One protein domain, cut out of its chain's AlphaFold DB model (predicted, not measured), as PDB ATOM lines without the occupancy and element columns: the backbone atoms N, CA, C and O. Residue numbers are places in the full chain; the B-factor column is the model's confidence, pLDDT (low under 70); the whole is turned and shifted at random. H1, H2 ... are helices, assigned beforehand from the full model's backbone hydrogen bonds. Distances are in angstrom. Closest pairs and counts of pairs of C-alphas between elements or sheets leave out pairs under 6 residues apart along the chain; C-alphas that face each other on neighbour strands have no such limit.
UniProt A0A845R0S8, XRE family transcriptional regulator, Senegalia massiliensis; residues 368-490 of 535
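Overview. This is residues 368 to 490 of the 535 residues of the protein "XRE family transcriptional regulator" of Senegalia massiliensis (UniProt A0A845R0S8). What shape do these atoms make? They make a wide V of helices: one arm is the hairpin of H2 and H3, the other is H4, with H1 alongside its residues 444 to 455 and H5 folded back from its far end. What is it built of? The printed part has 123 residues with five named helices, H1 to H5 in chain order, and no named strand: all helix. Is it compact? It is extended, with a radius of gyration of the C-alphas of 23.9 A and spans of 74 by 33 by 21 A.

Arrangement. What stands with the longest helix? H4, residues 439 to 469, touches H1, residues 368 to 382, at a shallow tilt of 25 degrees, opposite ways; the closest C-alphas, of Arg 369 and Leu 454, are 6.0 A apart. H4 and H5, residues 473 to 488, form a hairpin, closest at the C-alphas of Asp 467 and Met 473, 7.1 A. What of the rest? H2, residues 384 to 408, and H3, residues 414 to 436, form a hairpin at a shallow tilt of 19 degrees, closest at the C-alphas of Asn 396 and Ile 425, 5.6 A. H2 and H4 only just touch, only at their ends, with 3 pairs of C-alphas within 8 A, the closest being Trp 386 and His 441, 7.0 A; they are about perpendicular, 88 degrees. How complete are the backbones? Each O i to N i+4 pair is within hydrogen-bond range in H1, H2, H3 and H4, and 7 of 12 in H5.

Along the chain. Where is H4? It runs 45.2 A from C-alpha 439 at (3.588, -23.480, -40.795) to C-alpha 469 at (-40.060, -33.010, -33.902). How long are the others? H1 measures 21.4 A, H2 36.5 A, H3 32.7 A and H5, with a kink of 49 degrees near residue 480, 20.4 A.

Size, cuts and confidence. How far does it reach? The two C-alphas farthest apart, of Lys 412 and Gly 474, are 74.5 A apart. Are there cuts or long links? The printed part has no cut, and its four links are tight. Where is confidence low? Residues 473 to 490 are under 70.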
ATOM      1  N   TYR A 368     -19.151 -22.533 -29.471       93.19
ATOM      2  CA  TYR A 368     -17.759 -22.915 -29.709       93.19
ATOM      3  C   TYR A 368     -17.324 -22.652 -31.160       93.19
ATOM      4  O   TYR A 368     -16.235 -22.133 -31.414       93.19
ATOM      5  N   ARG A 369     -18.197 -22.935 -32.135       93.81
ATOM      6  CA  ARG A 369     -17.963 -22.618 -33.550       93.81
ATOM      7  C   ARG A 369     -17.801 -21.115 -33.777       93.81
ATOM      8  O   ARG A 369     -16.896 -20.713 -34.506       93.81
ATOM      9  N   GLN A 370     -18.644 -20.290 -33.158       91.44
ATOM     10  CA  GLN A 370     -18.576 -18.829 -33.252       91.44
ATOM     11  C   GLN A 370     -17.281 -18.283 -32.647       91.44
ATOM     12  O   GLN A 370     -16.608 -17.476 -33.290       91.44
ATOM     13  N   GLN A 371     -16.878 -18.788 -31.478       93.44
ATOM     14  CA  GLN A 371     -15.599 -18.444 -30.861       93.44
ATOM     15  C   GLN A 371     -14.426 -18.763 -31.799       93.44
ATOM     16  O   GLN A 371     -13.604 -17.890 -32.080       93.44
ATOM     17  N   LYS A 372     -14.381 -19.975 -32.372       94.12
ATOM     18  CA  LYS A 372     -13.319 -20.369 -33.314       94.12
ATOM     19  C   LYS A 372     -13.324 -19.539 -34.596       94.12
ATOM     20  O   LYS A 372     -12.260 -19.192 -35.104       94.12
ATOM     21  N   MET A 373     -14.498 -19.165 -35.103       93.75
ATOM     22  CA  MET A 373     -14.602 -18.237 -36.231       93.75
ATOM     23  C   MET A 373     -14.068 -16.843 -35.889       93.75
ATOM     24  O   MET A 373     -13.427 -16.226 -36.738       93.75
ATOM     25  N   GLN A 374     -14.321 -16.335 -34.681       93.25
ATOM     26  CA  GLN A 374     -13.793 -15.045 -34.242       93.25
ATOM     27  C   GLN A 374     -12.271 -15.090 -34.089       93.25
ATOM     28  O   GLN A 374     -11.598 -14.222 -34.638       93.25
ATOM     29  N   GLU A 375     -11.732 -16.133 -33.449       93.00
ATOM     30  CA  GLU A 375     -10.286 -16.376 -33.369       93.00
ATOM     31  C   GLU A 375      -9.660 -16.381 -34.771       93.00
ATOM     32  O   GLU A 375      -8.713 -15.639 -35.030       93.00
ATOM     33  N   LEU A 376     -10.229 -17.151 -35.707       94.50
ATOM     34  CA  LEU A 376      -9.750 -17.222 -37.089       94.50
ATOM     35  C   LEU A 376      -9.781 -15.855 -37.789       94.50
ATOM     36  O   LEU A 376      -8.848 -15.528 -38.519       94.50
ATOM     37  N   ARG A 377     -10.835 -15.053 -37.583       93.81
ATOM     38  CA  ARG A 377     -10.926 -13.695 -38.144       93.81
ATOM     39  C   ARG A 377      -9.820 -12.798 -37.608       93.81
ATOM     40  O   ARG A 377      -9.183 -12.122 -38.410       93.81
ATOM     41  N   THR A 378      -9.572 -12.825 -36.299       93.75
ATOM     42  CA  THR A 378      -8.485 -12.064 -35.675       93.75
ATOM     43  C   THR A 378      -7.142 -12.483 -36.261       93.75
ATOM     44  O   THR A 378      -6.416 -11.630 -36.764       93.75
ATOM     45  N   ILE A 379      -6.864 -13.789 -36.318       93.50
ATOM     46  CA  ILE A 379      -5.615 -14.324 -36.878       93.50
ATOM     47  C   ILE A 379      -5.426 -13.876 -38.327       93.50
ATOM     48  O   ILE A 379      -4.376 -13.352 -38.667       93.50
ATOM     49  N   LYS A 380      -6.444 -14.023 -39.181       94.12
ATOM     50  CA  LYS A 380      -6.364 -13.584 -40.583       94.12
ATOM     51  C   LYS A 380      -6.168 -12.077 -40.721       94.12
ATOM     52  O   LYS A 380      -5.528 -11.636 -41.663       94.12
ATOM     53  N   SER A 381      -6.731 -11.281 -39.814       92.69
ATOM     54  CA  SER A 381      -6.575  -9.826 -39.864       92.69
ATOM     55  C   SER A 381      -5.199  -9.335 -39.416       92.69
ATOM     56  O   SER A 381      -4.816  -8.242 -39.811       92.69
ATOM     57  N   THR A 382      -4.471 -10.116 -38.610       93.19
ATOM     58  CA  THR A 382      -3.173  -9.711 -38.047       93.19
ATOM     59  C   THR A 382      -1.985 -10.482 -38.619       93.19
ATOM     60  O   THR A 382      -0.854 -10.052 -38.441       93.19
ATOM     61  N   ASN A 383      -2.202 -11.636 -39.251       95.44
ATOM     62  CA  ASN A 383      -1.128 -12.466 -39.790       95.44
ATOM     63  C   ASN A 383      -0.642 -11.919 -41.142       95.44
ATOM     64  O   ASN A 383      -1.386 -11.927 -42.125       95.44
ATOM     65  N   GLU A 384       0.615 -11.475 -41.180       95.12
ATOM     66  CA  GLU A 384       1.244 -10.860 -42.356       95.12
ATOM     67  C   GLU A 384       1.271 -11.802 -43.563       95.12
ATOM     68  O   GLU A 384       0.887 -11.395 -44.655       95.12
ATOM     69  N   ILE A 385       1.601 -13.083 -43.359       92.19
ATOM     70  CA  ILE A 385       1.646 -14.107 -44.420       92.19
ATOM     71  C   ILE A 385       0.283 -14.240 -45.113       92.19
ATOM     72  O   ILE A 385       0.192 -14.323 -46.341       92.19
ATOM     73  N   TRP A 386      -0.804 -14.251 -44.338       92.38
ATOM     74  CA  TRP A 386      -2.155 -14.326 -44.884       92.38
ATOM     75  C   TRP A 386      -2.547 -13.055 -45.652       92.38
ATOM     76  O   TRP A 386      -3.184 -13.151 -46.706       92.38
ATOM     77  N   LEU A 387      -2.168 -11.877 -45.145       94.94
ATOM     78  CA  LEU A 387      -2.423 -10.595 -45.808       94.94
ATOM     79  C   LEU A 387      -1.643 -10.481 -47.124       94.94
ATOM     80  O   LEU A 387      -2.244 -10.173 -48.153       94.94
ATOM     81  N   GLU A 388      -0.359 -10.836 -47.121       95.06
ATOM     82  CA  GLU A 388       0.494 -10.843 -48.311       95.06
ATOM     83  C   GLU A 388      -0.058 -11.787 -49.388       95.06
ATOM     84  O   GLU A 388      -0.221 -11.389 -50.545       95.06
ATOM     85  N   LYS A 389      -0.453 -13.012 -49.007       96.19
ATOM     86  CA  LYS A 389      -1.113 -13.956 -49.924       96.19
ATOM     87  C   LYS A 389      -2.349 -13.326 -50.570       96.19
ATOM     88  O   LYS A 389      -2.522 -13.386 -51.789       96.19
ATOM     89  N   LYS A 390      -3.214 -12.701 -49.765       95.56
ATOM     90  CA  LYS A 390      -4.451 -12.067 -50.244       95.56
ATOM     91  C   LYS A 390      -4.171 -10.901 -51.196       95.56
ATOM     92  O   LYS A 390      -4.899 -10.736 -52.181       95.56
ATOM     93  N   ASP A 391      -3.132 -10.116 -50.932       96.31
ATOM     94  CA  ASP A 391      -2.726  -8.999 -51.785       96.31
ATOM     95  C   ASP A 391      -2.175  -9.489 -53.126       96.31
ATOM     96  O   ASP A 391      -2.598  -8.994 -54.177       96.31
ATOM     97  N   LEU A 392      -1.346 -10.539 -53.122       96.62
ATOM     98  CA  LEU A 392      -0.869 -11.200 -54.341       96.62
ATOM     99  C   LEU A 392      -2.027 -11.790 -55.163       96.62
ATOM    100  O   LEU A 392      -2.090 -11.597 -56.381       96.62
ATOM    101  N   GLU A 393      -2.996 -12.451 -54.524       96.62
ATOM    102  CA  GLU A 393      -4.199 -12.962 -55.195       96.62
ATOM    103  C   GLU A 393      -5.068 -11.843 -55.791       96.62
ATOM    104  O   GLU A 393      -5.660 -11.997 -56.867       96.62
ATOM    105  N   SER A 394      -5.200 -10.721 -55.082       96.88
ATOM    106  CA  SER A 394      -5.930  -9.535 -55.541       96.88
ATOM    107  C   SER A 394      -5.236  -8.903 -56.748       96.88
ATOM    108  O   SER A 394      -5.880  -8.614 -57.762       96.88
ATOM    109  N   HIS A 395      -3.909  -8.774 -56.685       97.25
ATOM    110  CA  HIS A 395      -3.087  -8.275 -57.783       97.25
ATOM    111  C   HIS A 395      -3.171  -9.185 -59.013       97.25
ATOM    112  O   HIS A 395      -3.443  -8.714 -60.117       97.25
ATOM    113  N   ASN A 396      -3.098 -10.505 -58.826       97.88
ATOM    114  CA  ASN A 396      -3.295 -11.479 -59.901       97.88
ATOM    115  C   ASN A 396      -4.679 -11.363 -60.558       97.88
ATOM    116  O   ASN A 396      -4.793 -11.481 -61.780       97.88
ATOM    117  N   ARG A 397      -5.741 -11.097 -59.785       97.62
ATOM    118  CA  ARG A 397      -7.083 -10.839 -60.336       97.62
ATOM    119  C   ARG A 397      -7.132  -9.556 -61.171       97.62
ATOM    120  O   ARG A 397      -7.774  -9.563 -62.221       97.62
ATOM    121  N   LYS A 398      -6.453  -8.484 -60.748       97.81
ATOM    122  CA  LYS A 398      -6.340  -7.236 -61.527       97.81
ATOM    123  C   LYS A 398      -5.588  -7.466 -62.837       97.81
ATOM    124  O   LYS A 398      -6.126  -7.153 -63.894       97.81
ATOM    125  N   LEU A 399      -4.427  -8.120 -62.781       97.38
ATOM    126  CA  LEU A 399      -3.636  -8.454 -63.968       97.38
ATOM    127  C   LEU A 399      -4.427  -9.306 -64.971       97.38
ATOM    128  O   LEU A 399      -4.356  -9.052 -66.171       97.38
ATOM    129  N   LYS A 400      -5.227 -10.275 -64.501       97.75
ATOM    130  CA  LYS A 400      -6.116 -11.069 -65.370       97.75
ATOM    131  C   LYS A 400      -7.147 -10.195 -66.094       97.75
ATOM    132  O   LYS A 400      -7.259 -10.295 -67.311       97.75
ATOM    133  N   ARG A 401      -7.829  -9.288 -65.382       97.50
ATOM    134  CA  ARG A 401      -8.785  -8.343 -65.995       97.50
ATOM    135  C   ARG A 401      -8.112  -7.416 -67.001       97.50
ATOM    136  O   ARG A 401      -8.662  -7.147 -68.061       97.50
ATOM    137  N   GLU A 402      -6.913  -6.938 -66.690       96.62
ATOM    138  CA  GLU A 402      -6.149  -6.096 -67.608       96.62
ATOM    139  C   GLU A 402      -5.737  -6.854 -68.869       96.62
ATOM    140  O   GLU A 402      -5.810  -6.290 -69.956       96.62
ATOM    141  N   ILE A 403      -5.342  -8.125 -68.751       97.25
ATOM    142  CA  ILE A 403      -5.083  -8.989 -69.910       97.25
ATOM    143  C   ILE A 403      -6.344  -9.115 -70.772       97.25
ATOM    144  O   ILE A 403      -6.250  -8.993 -71.993       97.25
ATOM    145  N   ASP A 404      -7.511  -9.322 -70.164       97.00
ATOM    146  CA  ASP A 404      -8.778  -9.432 -70.896       97.00
ATOM    147  C   ASP A 404      -9.162  -8.115 -71.593       97.00
ATOM    148  O   ASP A 404      -9.579  -8.135 -72.750       97.00
ATOM    149  N   ASN A 405      -8.901  -6.965 -70.964       96.06
ATOM    150  CA  ASN A 405      -9.078  -5.648 -71.588       96.06
ATOM    151  C   ASN A 405      -8.080  -5.392 -72.731       96.06
ATOM    152  O   ASN A 405      -8.426  -4.795 -73.746       96.06
ATOM    153  N   ILE A 406      -6.826  -5.837 -72.596       96.06
ATOM    154  CA  ILE A 406      -5.819  -5.686 -73.657       96.06
ATOM    155  C   ILE A 406      -6.197  -6.543 -74.869       96.06
ATOM    156  O   ILE A 406      -6.059  -6.086 -76.006       96.06
ATOM    157  N   ARG A 407      -6.720  -7.759 -74.639       95.19
ATOM    158  CA  ARG A 407      -7.166  -8.688 -75.693       95.19
ATOM    159  C   ARG A 407      -8.246  -8.094 -76.592       95.19
ATOM    160  O   ARG A 407      -8.248  -8.391 -77.784       95.19
ATOM    161  N   THR A 408      -9.130  -7.265 -76.044       95.69
ATOM    162  CA  THR A 408     -10.200  -6.596 -76.799       95.69
ATOM    163  C   THR A 408      -9.746  -5.298 -77.471       95.69
ATOM    164  O   THR A 408     -10.462  -4.761 -78.316       95.69
ATOM    165  N   SER A 409      -8.546  -4.796 -77.161       94.56
ATOM    166  CA  SER A 409      -8.023  -3.549 -77.723       94.56
ATOM    167  C   SER A 409      -7.309  -3.752 -79.075       94.56
ATOM    168  O   SER A 409      -6.737  -4.808 -79.357       94.56
ATOM    169  N   LYS A 410      -7.297  -2.712 -79.922       93.06
ATOM    170  CA  LYS A 410      -6.597  -2.694 -81.228       93.06
ATOM    171  C   LYS A 410      -5.107  -2.303 -81.126       93.06
ATOM    172  O   LYS A 410      -4.519  -1.885 -82.119       93.06
ATOM    173  N   GLN A 411      -4.492  -2.392 -79.945       88.56
ATOM    174  CA  GLN A 411      -3.084  -2.019 -79.751       88.56
ATOM    175  C   GLN A 411      -2.138  -2.934 -80.551       88.56
ATOM    176  O   GLN A 411      -2.316  -4.154 -80.558       88.56
ATOM    177  N   LYS A 412      -1.124  -2.342 -81.203       85.56
ATOM    178  CA  LYS A 412      -0.107  -3.072 -81.985       85.56
ATOM    179  C   LYS A 412       0.805  -3.940 -81.103       85.56
ATOM    180  O   LYS A 412       1.106  -5.058 -81.498       85.56
ATOM    181  N   ASP A 413       1.098  -3.509 -79.873       90.12
ATOM    182  CA  ASP A 413       2.058  -4.184 -78.971       90.12
ATOM    183  C   ASP A 413       1.385  -5.075 -77.907       90.12
ATOM    184  O   ASP A 413       1.932  -5.370 -76.841       90.12
ATOM    185  N   LYS A 414       0.147  -5.509 -78.170       94.25
ATOM    186  CA  LYS A 414      -0.679  -6.222 -77.184       94.25
ATOM    187  C   LYS A 414      -0.077  -7.553 -76.724       94.25
ATOM    188  O   LYS A 414      -0.260  -7.940 -75.571       94.25
ATOM    189  N   GLU A 415       0.633  -8.266 -77.597       95.69
ATOM    190  CA  GLU A 415       1.169  -9.597 -77.289       95.69
ATOM    191  C   GLU A 415       2.308  -9.545 -76.268       95.69
ATOM    192  O   GLU A 415       2.328 -10.342 -75.325       95.69
ATOM    193  N   GLU A 416       3.210  -8.572 -76.403       95.81
ATOM    194  CA  GLU A 416       4.331  -8.387 -75.484       95.81
ATOM    195  C   GLU A 416       3.842  -7.969 -74.091       95.81
ATOM    196  O   GLU A 416       4.236  -8.567 -73.084       95.81
ATOM    197  N   LEU A 417       2.882  -7.038 -74.025       95.50
ATOM    198  CA  LEU A 417       2.275  -6.609 -72.763       95.50
ATOM    199  C   LEU A 417       1.524  -7.755 -72.062       95.50
ATOM    200  O   LEU A 417       1.639  -7.924 -70.844       95.50
ATOM    201  N   ILE A 418       0.792  -8.589 -72.812       96.44
ATOM    202  CA  ILE A 418       0.142  -9.794 -72.268       96.44
ATOM    203  C   ILE A 418       1.190 -10.776 -71.730       96.44
ATOM    204  O   ILE A 418       0.998 -11.338 -70.648       96.44
ATOM    205  N   LYS A 419       2.298 -10.991 -72.453       97.31
ATOM    206  CA  LYS A 419       3.384 -11.888 -72.029       97.31
ATOM    207  C   LYS A 419       4.029 -11.408 -70.727       97.31
ATOM    208  O   LYS A 419       4.217 -12.217 -69.817       97.31
ATOM    209  N   LEU A 420       4.287 -10.104 -70.599       97.31
ATOM    210  CA  LEU A 420       4.832  -9.497 -69.382       97.31
ATOM    211  C   LEU A 420       3.896  -9.698 -68.180       97.31
ATOM    212  O   LEU A 420       4.327 -10.191 -67.137       97.31
ATOM    213  N   LYS A 421       2.598  -9.401 -68.336       97.44
ATOM    214  CA  LYS A 421       1.606  -9.572 -67.259       97.44
ATOM    215  C   LYS A 421       1.417 -11.036 -66.864       97.44
ATOM    216  O   LYS A 421       1.301 -11.335 -65.678       97.44
ATOM    217  N   LYS A 422       1.444 -11.968 -67.824       97.81
ATOM    218  CA  LYS A 422       1.421 -13.414 -67.539       97.81
ATOM    219  C   LYS A 422       2.638 -13.862 -66.729       97.81
ATOM    220  O   LYS A 422       2.464 -14.602 -65.766       97.81
ATOM    221  N   LYS A 423       3.839 -13.381 -67.073       98.06
ATOM    222  CA  LYS A 423       5.064 -13.662 -66.309       98.06
ATOM    223  C   LYS A 423       4.960 -13.134 -64.874       98.06
ATOM    224  O   LYS A 423       5.346 -13.830 -63.945       98.06
ATOM    225  N   GLN A 424       4.390 -11.942 -64.679       97.38
ATOM    226  CA  GLN A 424       4.150 -11.398 -63.338       97.38
ATOM    227  C   GLN A 424       3.158 -12.254 -62.534       97.38
ATOM    228  O   GLN A 424       3.419 -12.538 -61.368       97.38
ATOM    229  N   ILE A 425       2.065 -12.717 -63.156       97.19
ATOM    230  CA  ILE A 425       1.128 -13.655 -62.518       97.19
ATOM    231  C   ILE A 425       1.851 -14.940 -62.102       97.19
ATOM    232  O   ILE A 425       1.660 -15.392 -60.981       97.19
ATOM    233  N   GLU A 426       2.694 -15.512 -62.966       98.00
ATOM    234  CA  GLU A 426       3.460 -16.727 -62.656       98.00
ATOM    235  C   GLU A 426       4.397 -16.527 -61.455       98.00
ATOM    236  O   GLU A 426       4.429 -17.366 -60.553       98.00
ATOM    237  N   THR A 427       5.120 -15.403 -61.405       97.88
ATOM    238  CA  THR A 427       5.969 -15.044 -60.259       97.88
ATOM    239  C   THR A 427       5.156 -14.942 -58.970       97.88
ATOM    240  O   THR A 427       5.545 -15.523 -57.957       97.88
ATOM    241  N   ASN A 428       4.008 -14.262 -59.008       96.75
ATOM    242  CA  ASN A 428       3.133 -14.128 -57.845       96.75
ATOM    243  C   ASN A 428       2.556 -15.481 -57.407       96.75
ATOM    244  O   ASN A 428       2.462 -15.732 -56.213       96.75
ATOM    245  N   THR A 429       2.196 -16.364 -58.345       97.31
ATOM    246  CA  THR A 429       1.713 -17.717 -58.023       97.31
ATOM    247  C   THR A 429       2.781 -18.517 -57.281       97.31
ATOM    248  O   THR A 429       2.496 -19.053 -56.219       97.31
ATOM    249  N   LYS A 430       4.039 -18.497 -57.742       97.88
ATOM    250  CA  LYS A 430       5.148 -19.159 -57.028       97.88
ATOM    251  C   LYS A 430       5.380 -18.582 -55.627       97.88
ATOM    252  O   LYS A 430       5.805 -19.306 -54.731       97.88
ATOM    253  N   ALA A 431       5.153 -17.280 -55.434       95.88
ATOM    254  CA  ALA A 431       5.224 -16.652 -54.115       95.88
ATOM    255  C   ALA A 431       4.070 -17.115 -53.208       95.88
ATOM    256  O   ALA A 431       4.317 -17.490 -52.066       95.88
ATOM    257  N   ILE A 432       2.844 -17.179 -53.736       95.69
ATOM    258  CA  ILE A 432       1.677 -17.728 -53.029       95.69
ATOM    259  C   ILE A 432       1.941 -19.175 -52.595       95.69
ATOM    260  O   ILE A 432       1.766 -19.476 -51.419       95.69
ATOM    261  N   ASP A 433       2.450 -20.031 -53.486       96.25
ATOM    262  CA  ASP A 433       2.760 -21.433 -53.166       96.25
ATOM    263  C   ASP A 433       3.774 -21.544 -52.010       96.25
ATOM    264  O   ASP A 433       3.676 -22.418 -51.148       96.25
ATOM    265  N   LYS A 434       4.760 -20.637 -51.944       96.12
ATOM    266  CA  LYS A 434       5.708 -20.585 -50.818       96.12
ATOM    267  C   LYS A 434       5.020 -20.187 -49.514       96.12
ATOM    268  O   LYS A 434       5.291 -20.814 -48.494       96.12
ATOM    269  N   LEU A 435       4.142 -19.181 -49.550       94.06
ATOM    270  CA  LEU A 435       3.376 -18.735 -48.382       94.06
ATOM    271  C   LEU A 435       2.430 -19.839 -47.880       94.06
ATOM    272  O   LEU A 435       2.318 -20.036 -46.672       94.06
ATOM    273  N   GLU A 436       1.807 -20.604 -48.780       93.88
ATOM    274  CA  GLU A 436       0.916 -21.723 -48.435       93.88
ATOM    275  C   GLU A 436       1.629 -22.858 -47.696       93.88
ATOM    276  O   GLU A 436       1.070 -23.468 -46.787       93.88
ATOM    277  N   ASN A 437       2.897 -23.096 -48.028       95.25
ATOM    278  CA  ASN A 437       3.713 -24.120 -47.380       95.25
ATOM    279  C   ASN A 437       4.275 -23.691 -46.013       95.25
ATOM    280  O   ASN A 437       4.950 -24.481 -45.350       95.25
ATOM    281  N   THR A 438       4.013 -22.461 -45.561       95.56
ATOM    282  CA  THR A 438       4.451 -22.010 -44.235       95.56
ATOM    283  C   THR A 438       3.618 -22.651 -43.125       95.56
ATOM    284  O   THR A 438       2.414 -22.878 -43.258       95.56
ATOM    285  N   LYS A 439       4.254 -22.906 -41.976       95.94
ATOM    286  CA  LYS A 439       3.588 -23.480 -40.795       95.94
ATOM    287  C   LYS A 439       2.389 -22.639 -40.341       95.94
ATOM    288  O   LYS A 439       1.356 -23.187 -39.973       95.94
ATOM    289  N   GLU A 440       2.518 -21.316 -40.394       93.19
ATOM    290  CA  GLU A 440       1.450 -20.392 -40.006       93.19
ATOM    291  C   GLU A 440       0.219 -20.532 -40.903       93.19
ATOM    292  O   GLU A 440      -0.906 -20.577 -40.398       93.19
ATOM    293  N   HIS A 441       0.419 -20.671 -42.219       92.81
ATOM    294  CA  HIS A 441      -0.678 -20.903 -43.153       92.81
ATOM    295  C   HIS A 441      -1.368 -22.244 -42.888       92.81
ATOM    296  O   HIS A 441      -2.589 -22.290 -42.748       92.81
ATOM    297  N   GLN A 442      -0.587 -23.312 -42.710       95.19
ATOM    298  CA  GLN A 442      -1.113 -24.638 -42.376       95.19
ATOM    299  C   GLN A 442      -1.918 -24.634 -41.066       95.19
ATOM    300  O   GLN A 442      -2.929 -25.327 -40.944       95.19
ATOM    301  N   ASP A 443      -1.511 -23.846 -40.069       94.62
ATOM    302  CA  ASP A 443      -2.246 -23.724 -38.808       94.62
ATOM    303  C   ASP A 443      -3.561 -22.934 -38.968       94.62
ATOM    304  O   ASP A 443      -4.560 -23.255 -38.312       94.62
ATOM    305  N   ILE A 444      -3.611 -21.949 -39.874       94.44
ATOM    306  CA  ILE A 444      -4.859 -21.282 -40.286       94.44
ATOM    307  C   ILE A 444      -5.790 -22.283 -40.989       94.44
ATOM    308  O   ILE A 444      -6.967 -22.362 -40.632       94.44
ATOM    309  N   GLU A 445      -5.279 -23.091 -41.921       95.06
ATOM    310  CA  GLU A 445      -6.062 -24.112 -42.634       95.06
ATOM    311  C   GLU A 445      -6.626 -25.183 -41.693       95.06
ATOM    312  O   GLU A 445      -7.803 -25.543 -41.783       95.06
ATOM    313  N   LYS A 446      -5.837 -25.650 -40.717       96.31
ATOM    314  CA  LYS A 446      -6.326 -26.577 -39.681       96.31
ATOM    315  C   LYS A 446      -7.499 -25.982 -38.903       96.31
ATOM    316  O   LYS A 446      -8.481 -26.680 -38.650       96.31
ATOM    317  N   ARG A 447      -7.433 -24.697 -38.533       95.12
ATOM    318  CA  ARG A 447      -8.532 -24.000 -37.841       95.12
ATOM    319  C   ARG A 447      -9.769 -23.858 -38.730       95.12
ATOM    320  O   ARG A 447     -10.886 -24.041 -38.248       95.12
ATOM    321  N   GLU A 448      -9.596 -23.591 -40.023       95.44
ATOM    322  CA  GLU A 448     -10.708 -23.603 -40.981       95.44
ATOM    323  C   GLU A 448     -11.374 -24.973 -41.069       95.44
ATOM    324  O   GLU A 448     -12.604 -25.064 -41.045       95.44
ATOM    325  N   GLN A 449     -10.577 -26.041 -41.125       96.75
ATOM    326  CA  GLN A 449     -11.097 -27.400 -41.154       96.75
ATOM    327  C   GLN A 449     -11.851 -27.740 -39.862       96.75
ATOM    328  O   GLN A 449     -12.953 -28.280 -39.927       96.75
ATOM    329  N   GLN A 450     -11.340 -27.332 -38.696       95.69
ATOM    330  CA  GLN A 450     -12.060 -27.469 -37.423       95.69
ATOM    331  C   GLN A 450     -13.425 -26.759 -37.452       95.69
ATOM    332  O   GLN A 450     -14.421 -27.317 -36.993       95.69
ATOM    333  N   ILE A 451     -13.511 -25.551 -38.020       95.38
ATOM    334  CA  ILE A 451     -14.784 -24.823 -38.165       95.38
ATOM    335  C   ILE A 451     -15.737 -25.545 -39.129       95.38
ATOM    336  O   ILE A 451     -16.944 -25.604 -38.861       95.38
ATOM    337  N   LYS A 452     -15.230 -26.118 -40.230       95.56
ATOM    338  CA  LYS A 452     -16.030 -26.948 -41.149       95.56
ATOM    339  C   LYS A 452     -16.583 -28.181 -40.432       95.56
ATOM    340  O   LYS A 452     -17.776 -28.460 -40.533       95.56
ATOM    341  N   ASP A 453     -15.759 -28.862 -39.641       94.50
ATOM    342  CA  ASP A 453     -16.170 -30.035 -38.866       94.50
ATOM    343  C   ASP A 453     -17.241 -29.676 -37.822       94.50
ATOM    344  O   ASP A 453     -18.234 -30.394 -37.671       94.50
ATOM    345  N   LEU A 454     -17.093 -28.537 -37.135       93.00
ATOM    346  CA  LEU A 454     -18.116 -28.009 -36.225       93.00
ATOM    347  C   LEU A 454     -19.417 -27.667 -36.960       93.00
ATOM    348  O   LEU A 454     -20.492 -27.998 -36.470       93.00
ATOM    349  N   SER A 455     -19.337 -27.080 -38.156       92.94
ATOM    350  CA  SER A 455     -20.519 -26.779 -38.981       92.94
ATOM    351  C   SER A 455     -21.276 -28.062 -39.352       92.94
ATOM    352  O   SER A 455     -22.501 -28.126 -39.247       92.94
ATOM    353  N   SER A 456     -20.545 -29.124 -39.696       93.38
ATOM    354  CA  SER A 456     -21.111 -30.452 -39.954       93.38
ATOM    355  C   SER A 456     -21.802 -31.049 -38.720       93.38
ATOM    356  O   SER A 456     -22.889 -31.618 -38.839       93.38
ATOM    357  N   LYS A 457     -21.222 -30.885 -37.521       93.75
ATOM    358  CA  LYS A 457     -21.848 -31.309 -36.253       93.75
ATOM    359  C   LYS A 457     -23.144 -30.546 -35.969       93.75
ATOM    360  O   LYS A 457     -24.144 -31.184 -35.650       93.75
ATOM    361  N   VAL A 458     -23.150 -29.221 -36.138       91.81
ATOM    362  CA  VAL A 458     -24.350 -28.378 -35.982       91.81
ATOM    363  C   VAL A 458     -25.471 -28.856 -36.909       91.81
ATOM    364  O   VAL A 458     -26.583 -29.117 -36.451       91.81
ATOM    365  N   ASN A 459     -25.166 -29.086 -38.189       90.94
ATOM    366  CA  ASN A 459     -26.139 -29.599 -39.159       90.94
ATOM    367  C   ASN A 459     -26.687 -30.983 -38.778       90.94
ATOM    368  O   ASN A 459     -27.880 -31.246 -38.942       90.94
ATOM    369  N   ASN A 460     -25.843 -31.864 -38.236       91.75
ATOM    370  CA  ASN A 460     -26.292 -33.163 -37.744       91.75
ATOM    371  C   ASN A 460     -27.264 -33.019 -36.559       91.75
ATOM    372  O   ASN A 460     -28.314 -33.660 -36.551       91.75
ATOM    373  N   ILE A 461     -26.969 -32.135 -35.597       89.19
ATOM    374  CA  ILE A 461     -27.862 -31.857 -34.460       89.19
ATOM    375  C   ILE A 461     -29.211 -31.311 -34.951       89.19
ATOM    376  O   ILE A 461     -30.251 -31.792 -34.506       89.19
ATOM    377  N   ILE A 462     -29.214 -30.382 -35.917       89.38
ATOM    378  CA  ILE A 462     -30.446 -29.857 -36.537       89.38
ATOM    379  C   ILE A 462     -31.267 -30.986 -37.175       89.38
ATOM    380  O   ILE A 462     -32.481 -31.055 -36.991       89.38
ATOM    381  N   ASN A 463     -30.627 -31.891 -37.915       88.19
ATOM    382  CA  ASN A 463     -31.326 -33.003 -38.560       88.19
ATOM    383  C   ASN A 463     -31.924 -33.980 -37.538       88.19
ATOM    384  O   ASN A 463     -33.062 -34.413 -37.699       88.19
ATOM    385  N   ILE A 464     -31.191 -34.278 -36.461       87.38
ATOM    386  CA  ILE A 464     -31.689 -35.089 -35.344       87.38
ATOM    387  C   ILE A 464     -32.882 -34.399 -34.671       87.38
ATOM    388  O   ILE A 464     -33.886 -35.053 -34.399       87.38
ATOM    389  N   LYS A 465     -32.801 -33.084 -34.446       86.06
ATOM    390  CA  LYS A 465     -33.889 -32.278 -33.882       86.06
ATOM    391  C   LYS A 465     -35.157 -32.355 -34.741       86.06
ATOM    392  O   LYS A 465     -36.212 -32.690 -34.215       86.06
ATOM    393  N   ARG A 466     -35.037 -32.192 -36.063       86.75
ATOM    394  CA  ARG A 466     -36.164 -32.367 -37.001       86.75
ATOM    395  C   ARG A 466     -36.757 -33.778 -36.963       86.75
ATOM    396  O   ARG A 466     -37.970 -33.935 -37.076       86.75
ATOM    397  N   ASP A 467     -35.924 -34.813 -36.825       85.81
ATOM    398  CA  ASP A 467     -36.394 -36.199 -36.682       85.81
ATOM    399  C   ASP A 467     -37.189 -36.388 -35.368       85.81
ATOM    400  O   ASP A 467     -38.210 -37.080 -35.374       85.81
ATOM    401  N   VAL A 468     -36.761 -35.756 -34.262       83.50
ATOM    402  CA  VAL A 468     -37.498 -35.743 -32.979       83.50
ATOM    403  C   VAL A 468     -38.844 -35.033 -33.126       83.50
ATOM    404  O   VAL A 468     -39.863 -35.596 -32.734       83.50
ATOM    405  N   GLU A 469     -38.855 -33.835 -33.712       80.19
ATOM    406  CA  GLU A 469     -40.060 -33.010 -33.902       80.19
ATOM    407  C   GLU A 469     -41.114 -33.723 -34.758       80.19
ATOM    408  O   GLU A 469     -42.303 -33.637 -34.480       80.19
ATOM    409  N   LYS A 470     -40.686 -34.512 -35.751       83.19
ATOM    410  CA  LYS A 470     -41.576 -35.330 -36.594       83.19
ATOM    411  C   LYS A 470     -42.031 -36.639 -35.940       83.19
ATOM    412  O   LYS A 470     -42.550 -37.516 -36.629       83.19
ATOM    413  N   GLY A 471     -41.754 -36.847 -34.651       80.38
ATOM    414  CA  GLY A 471     -42.114 -38.075 -33.942       80.38
ATOM    415  C   GLY A 471     -41.370 -39.328 -34.428       80.38
ATOM    416  O   GLY A 471     -41.724 -40.443 -34.041       80.38
ATOM    417  N   LYS A 472     -40.291 -39.197 -35.220       80.75
ATOM    418  CA  LYS A 472     -39.490 -40.327 -35.740       80.75
ATOM    419  C   LYS A 472     -38.529 -40.894 -34.686       80.75
ATOM    420  O   LYS A 472     -37.410 -41.317 -34.985       80.75
ATOM    421  N   MET A 473     -38.978 -40.976 -33.434       63.97
ATOM    422  CA  MET A 473     -38.203 -41.476 -32.294       63.97
ATOM    423  C   MET A 473     -37.746 -42.935 -32.471       63.97
ATOM    424  O   MET A 473     -36.693 -43.320 -31.957       63.97
ATOM    425  N   GLY A 474     -38.482 -43.739 -33.249       57.53
ATOM    426  CA  GLY A 474     -38.077 -45.102 -33.618       57.53
ATOM    427  C   GLY A 474     -36.770 -45.154 -34.422       57.53
ATOM    428  O   GLY A 474     -35.942 -46.038 -34.203       57.53
ATOM    429  N   VAL A 475     -36.521 -44.152 -35.275       58.12
ATOM    430  CA  VAL A 475     -35.277 -44.020 -36.054       58.12
ATOM    431  C   VAL A 475     -34.110 -43.624 -35.144       58.12
ATOM    432  O   VAL A 475     -32.983 -44.086 -35.329       58.12
ATOM    433  N   LEU A 476     -34.381 -42.836 -34.100       55.75
ATOM    434  CA  LEU A 476     -33.373 -42.402 -33.134       55.75
ATOM    435  C   LEU A 476     -32.901 -43.517 -32.213       55.75
ATOM    436  O   LEU A 476     -31.730 -43.516 -31.858       55.75
ATOM    437  N   LYS A 477     -33.741 -44.498 -31.864       56.03
ATOM    438  CA  LYS A 477     -33.275 -45.682 -31.118       56.03
ATOM    439  C   LYS A 477     -32.261 -46.503 -31.925       56.03
ATOM    440  O   LYS A 477     -31.303 -47.006 -31.345       56.03
ATOM    441  N   LYS A 478     -32.424 -46.570 -33.253       56.75
ATOM    442  CA  LYS A 478     -31.497 -47.258 -34.168       56.75
ATOM    443  C   LYS A 478     -30.211 -46.442 -34.384       56.75
ATOM    444  O   LYS A 478     -29.125 -46.974 -34.205       56.75
ATOM    445  N   LYS A 479     -30.328 -45.125 -34.622       57.38
ATOM    446  CA  LYS A 479     -29.179 -44.207 -34.780       57.38
ATOM    447  C   LYS A 479     -28.412 -43.931 -33.475       57.38
ATOM    448  O   LYS A 479     -27.212 -43.687 -33.540       57.38
ATOM    449  N   LYS A 480     -29.051 -43.954 -32.292       52.50
ATOM    450  CA  LYS A 480     -28.387 -43.731 -30.988       52.50
ATOM    451  C   LYS A 480     -27.317 -44.779 -30.714       52.50
ATOM    452  O   LYS A 480     -26.304 -44.415 -30.131       52.50
ATOM    453  N   LYS A 481     -27.525 -46.030 -31.138       53.19
ATOM    454  CA  LYS A 481     -26.528 -47.093 -30.971       53.19
ATOM    455  C   LYS A 481     -25.244 -46.735 -31.733       53.19
ATOM    456  O   LYS A 481     -24.189 -46.663 -31.127       53.19
ATOM    457  N   ASP A 482     -25.374 -46.288 -32.981       50.69
ATOM    458  CA  ASP A 482     -24.220 -45.928 -33.818       50.69
ATOM    459  C   ASP A 482     -23.622 -44.541 -33.504       50.69
ATOM    460  O   ASP A 482     -22.438 -44.296 -33.736       50.69
ATOM    461  N   SER A 483     -24.434 -43.605 -32.997       55.00
ATOM    462  CA  SER A 483     -24.051 -42.195 -32.819       55.00
ATOM    463  C   SER A 483     -23.581 -41.877 -31.404       55.00
ATOM    464  O   SER A 483     -22.622 -41.135 -31.252       55.00
ATOM    465  N   VAL A 484     -24.210 -42.422 -30.356       44.19
ATOM    466  CA  VAL A 484     -23.776 -42.183 -28.965       44.19
ATOM    467  C   VAL A 484     -22.458 -42.903 -28.691       44.19
ATOM    468  O   VAL A 484     -21.620 -42.366 -27.973       44.19
ATOM    469  N   GLU A 485     -22.228 -44.057 -29.316       44.22
ATOM    470  CA  GLU A 485     -20.957 -44.786 -29.241       44.22
ATOM    471  C   GLU A 485     -19.841 -44.036 -29.999       44.22
ATOM    472  O   GLU A 485     -18.749 -43.861 -29.469       44.22
ATOM    473  N   LYS A 486     -20.140 -43.418 -31.157       46.62
ATOM    474  CA  LYS A 486     -19.187 -42.549 -31.884       46.62
ATOM    475  C   LYS A 486     -18.974 -41.163 -31.257       46.62
ATOM    476  O   LYS A 486     -17.882 -40.612 -31.367       46.62
ATOM    477  N   ILE A 487     -19.980 -40.589 -30.595       46.19
ATOM    478  CA  ILE A 487     -19.885 -39.279 -29.923       46.19
ATOM    479  C   ILE A 487     -19.173 -39.416 -28.567       46.19
ATOM    480  O   ILE A 487     -18.357 -38.560 -28.226       46.19
ATOM    481  N   LYS A 488     -19.371 -40.523 -27.832       40.72
ATOM    482  CA  LYS A 488     -18.597 -40.816 -26.611       40.72
ATOM    483  C   LYS A 488     -17.107 -41.058 -26.884       40.72
ATOM    484  O   LYS A 488     -16.302 -40.761 -26.012       40.72
ATOM    485  N   ILE A 489     -16.727 -41.505 -28.084       37.50
ATOM    486  CA  ILE A 489     -15.320 -41.762 -28.456       37.50
ATOM    487  C   ILE A 489     -14.560 -40.487 -28.901       37.50
ATOM    488  O   ILE A 489     -13.343 -40.519 -29.041       37.50
ATOM    489  N   LYS A 490     -15.221 -39.325 -29.056       39.00
ATOM    490  CA  LYS A 490     -14.540 -38.053 -29.408       39.00
ATOM    491  C   LYS A 490     -14.801 -36.871 -28.471       39.00
ATOM    492  O   LYS A 490     -14.109 -35.866 -28.588       39.00
TER     493      LYS A 490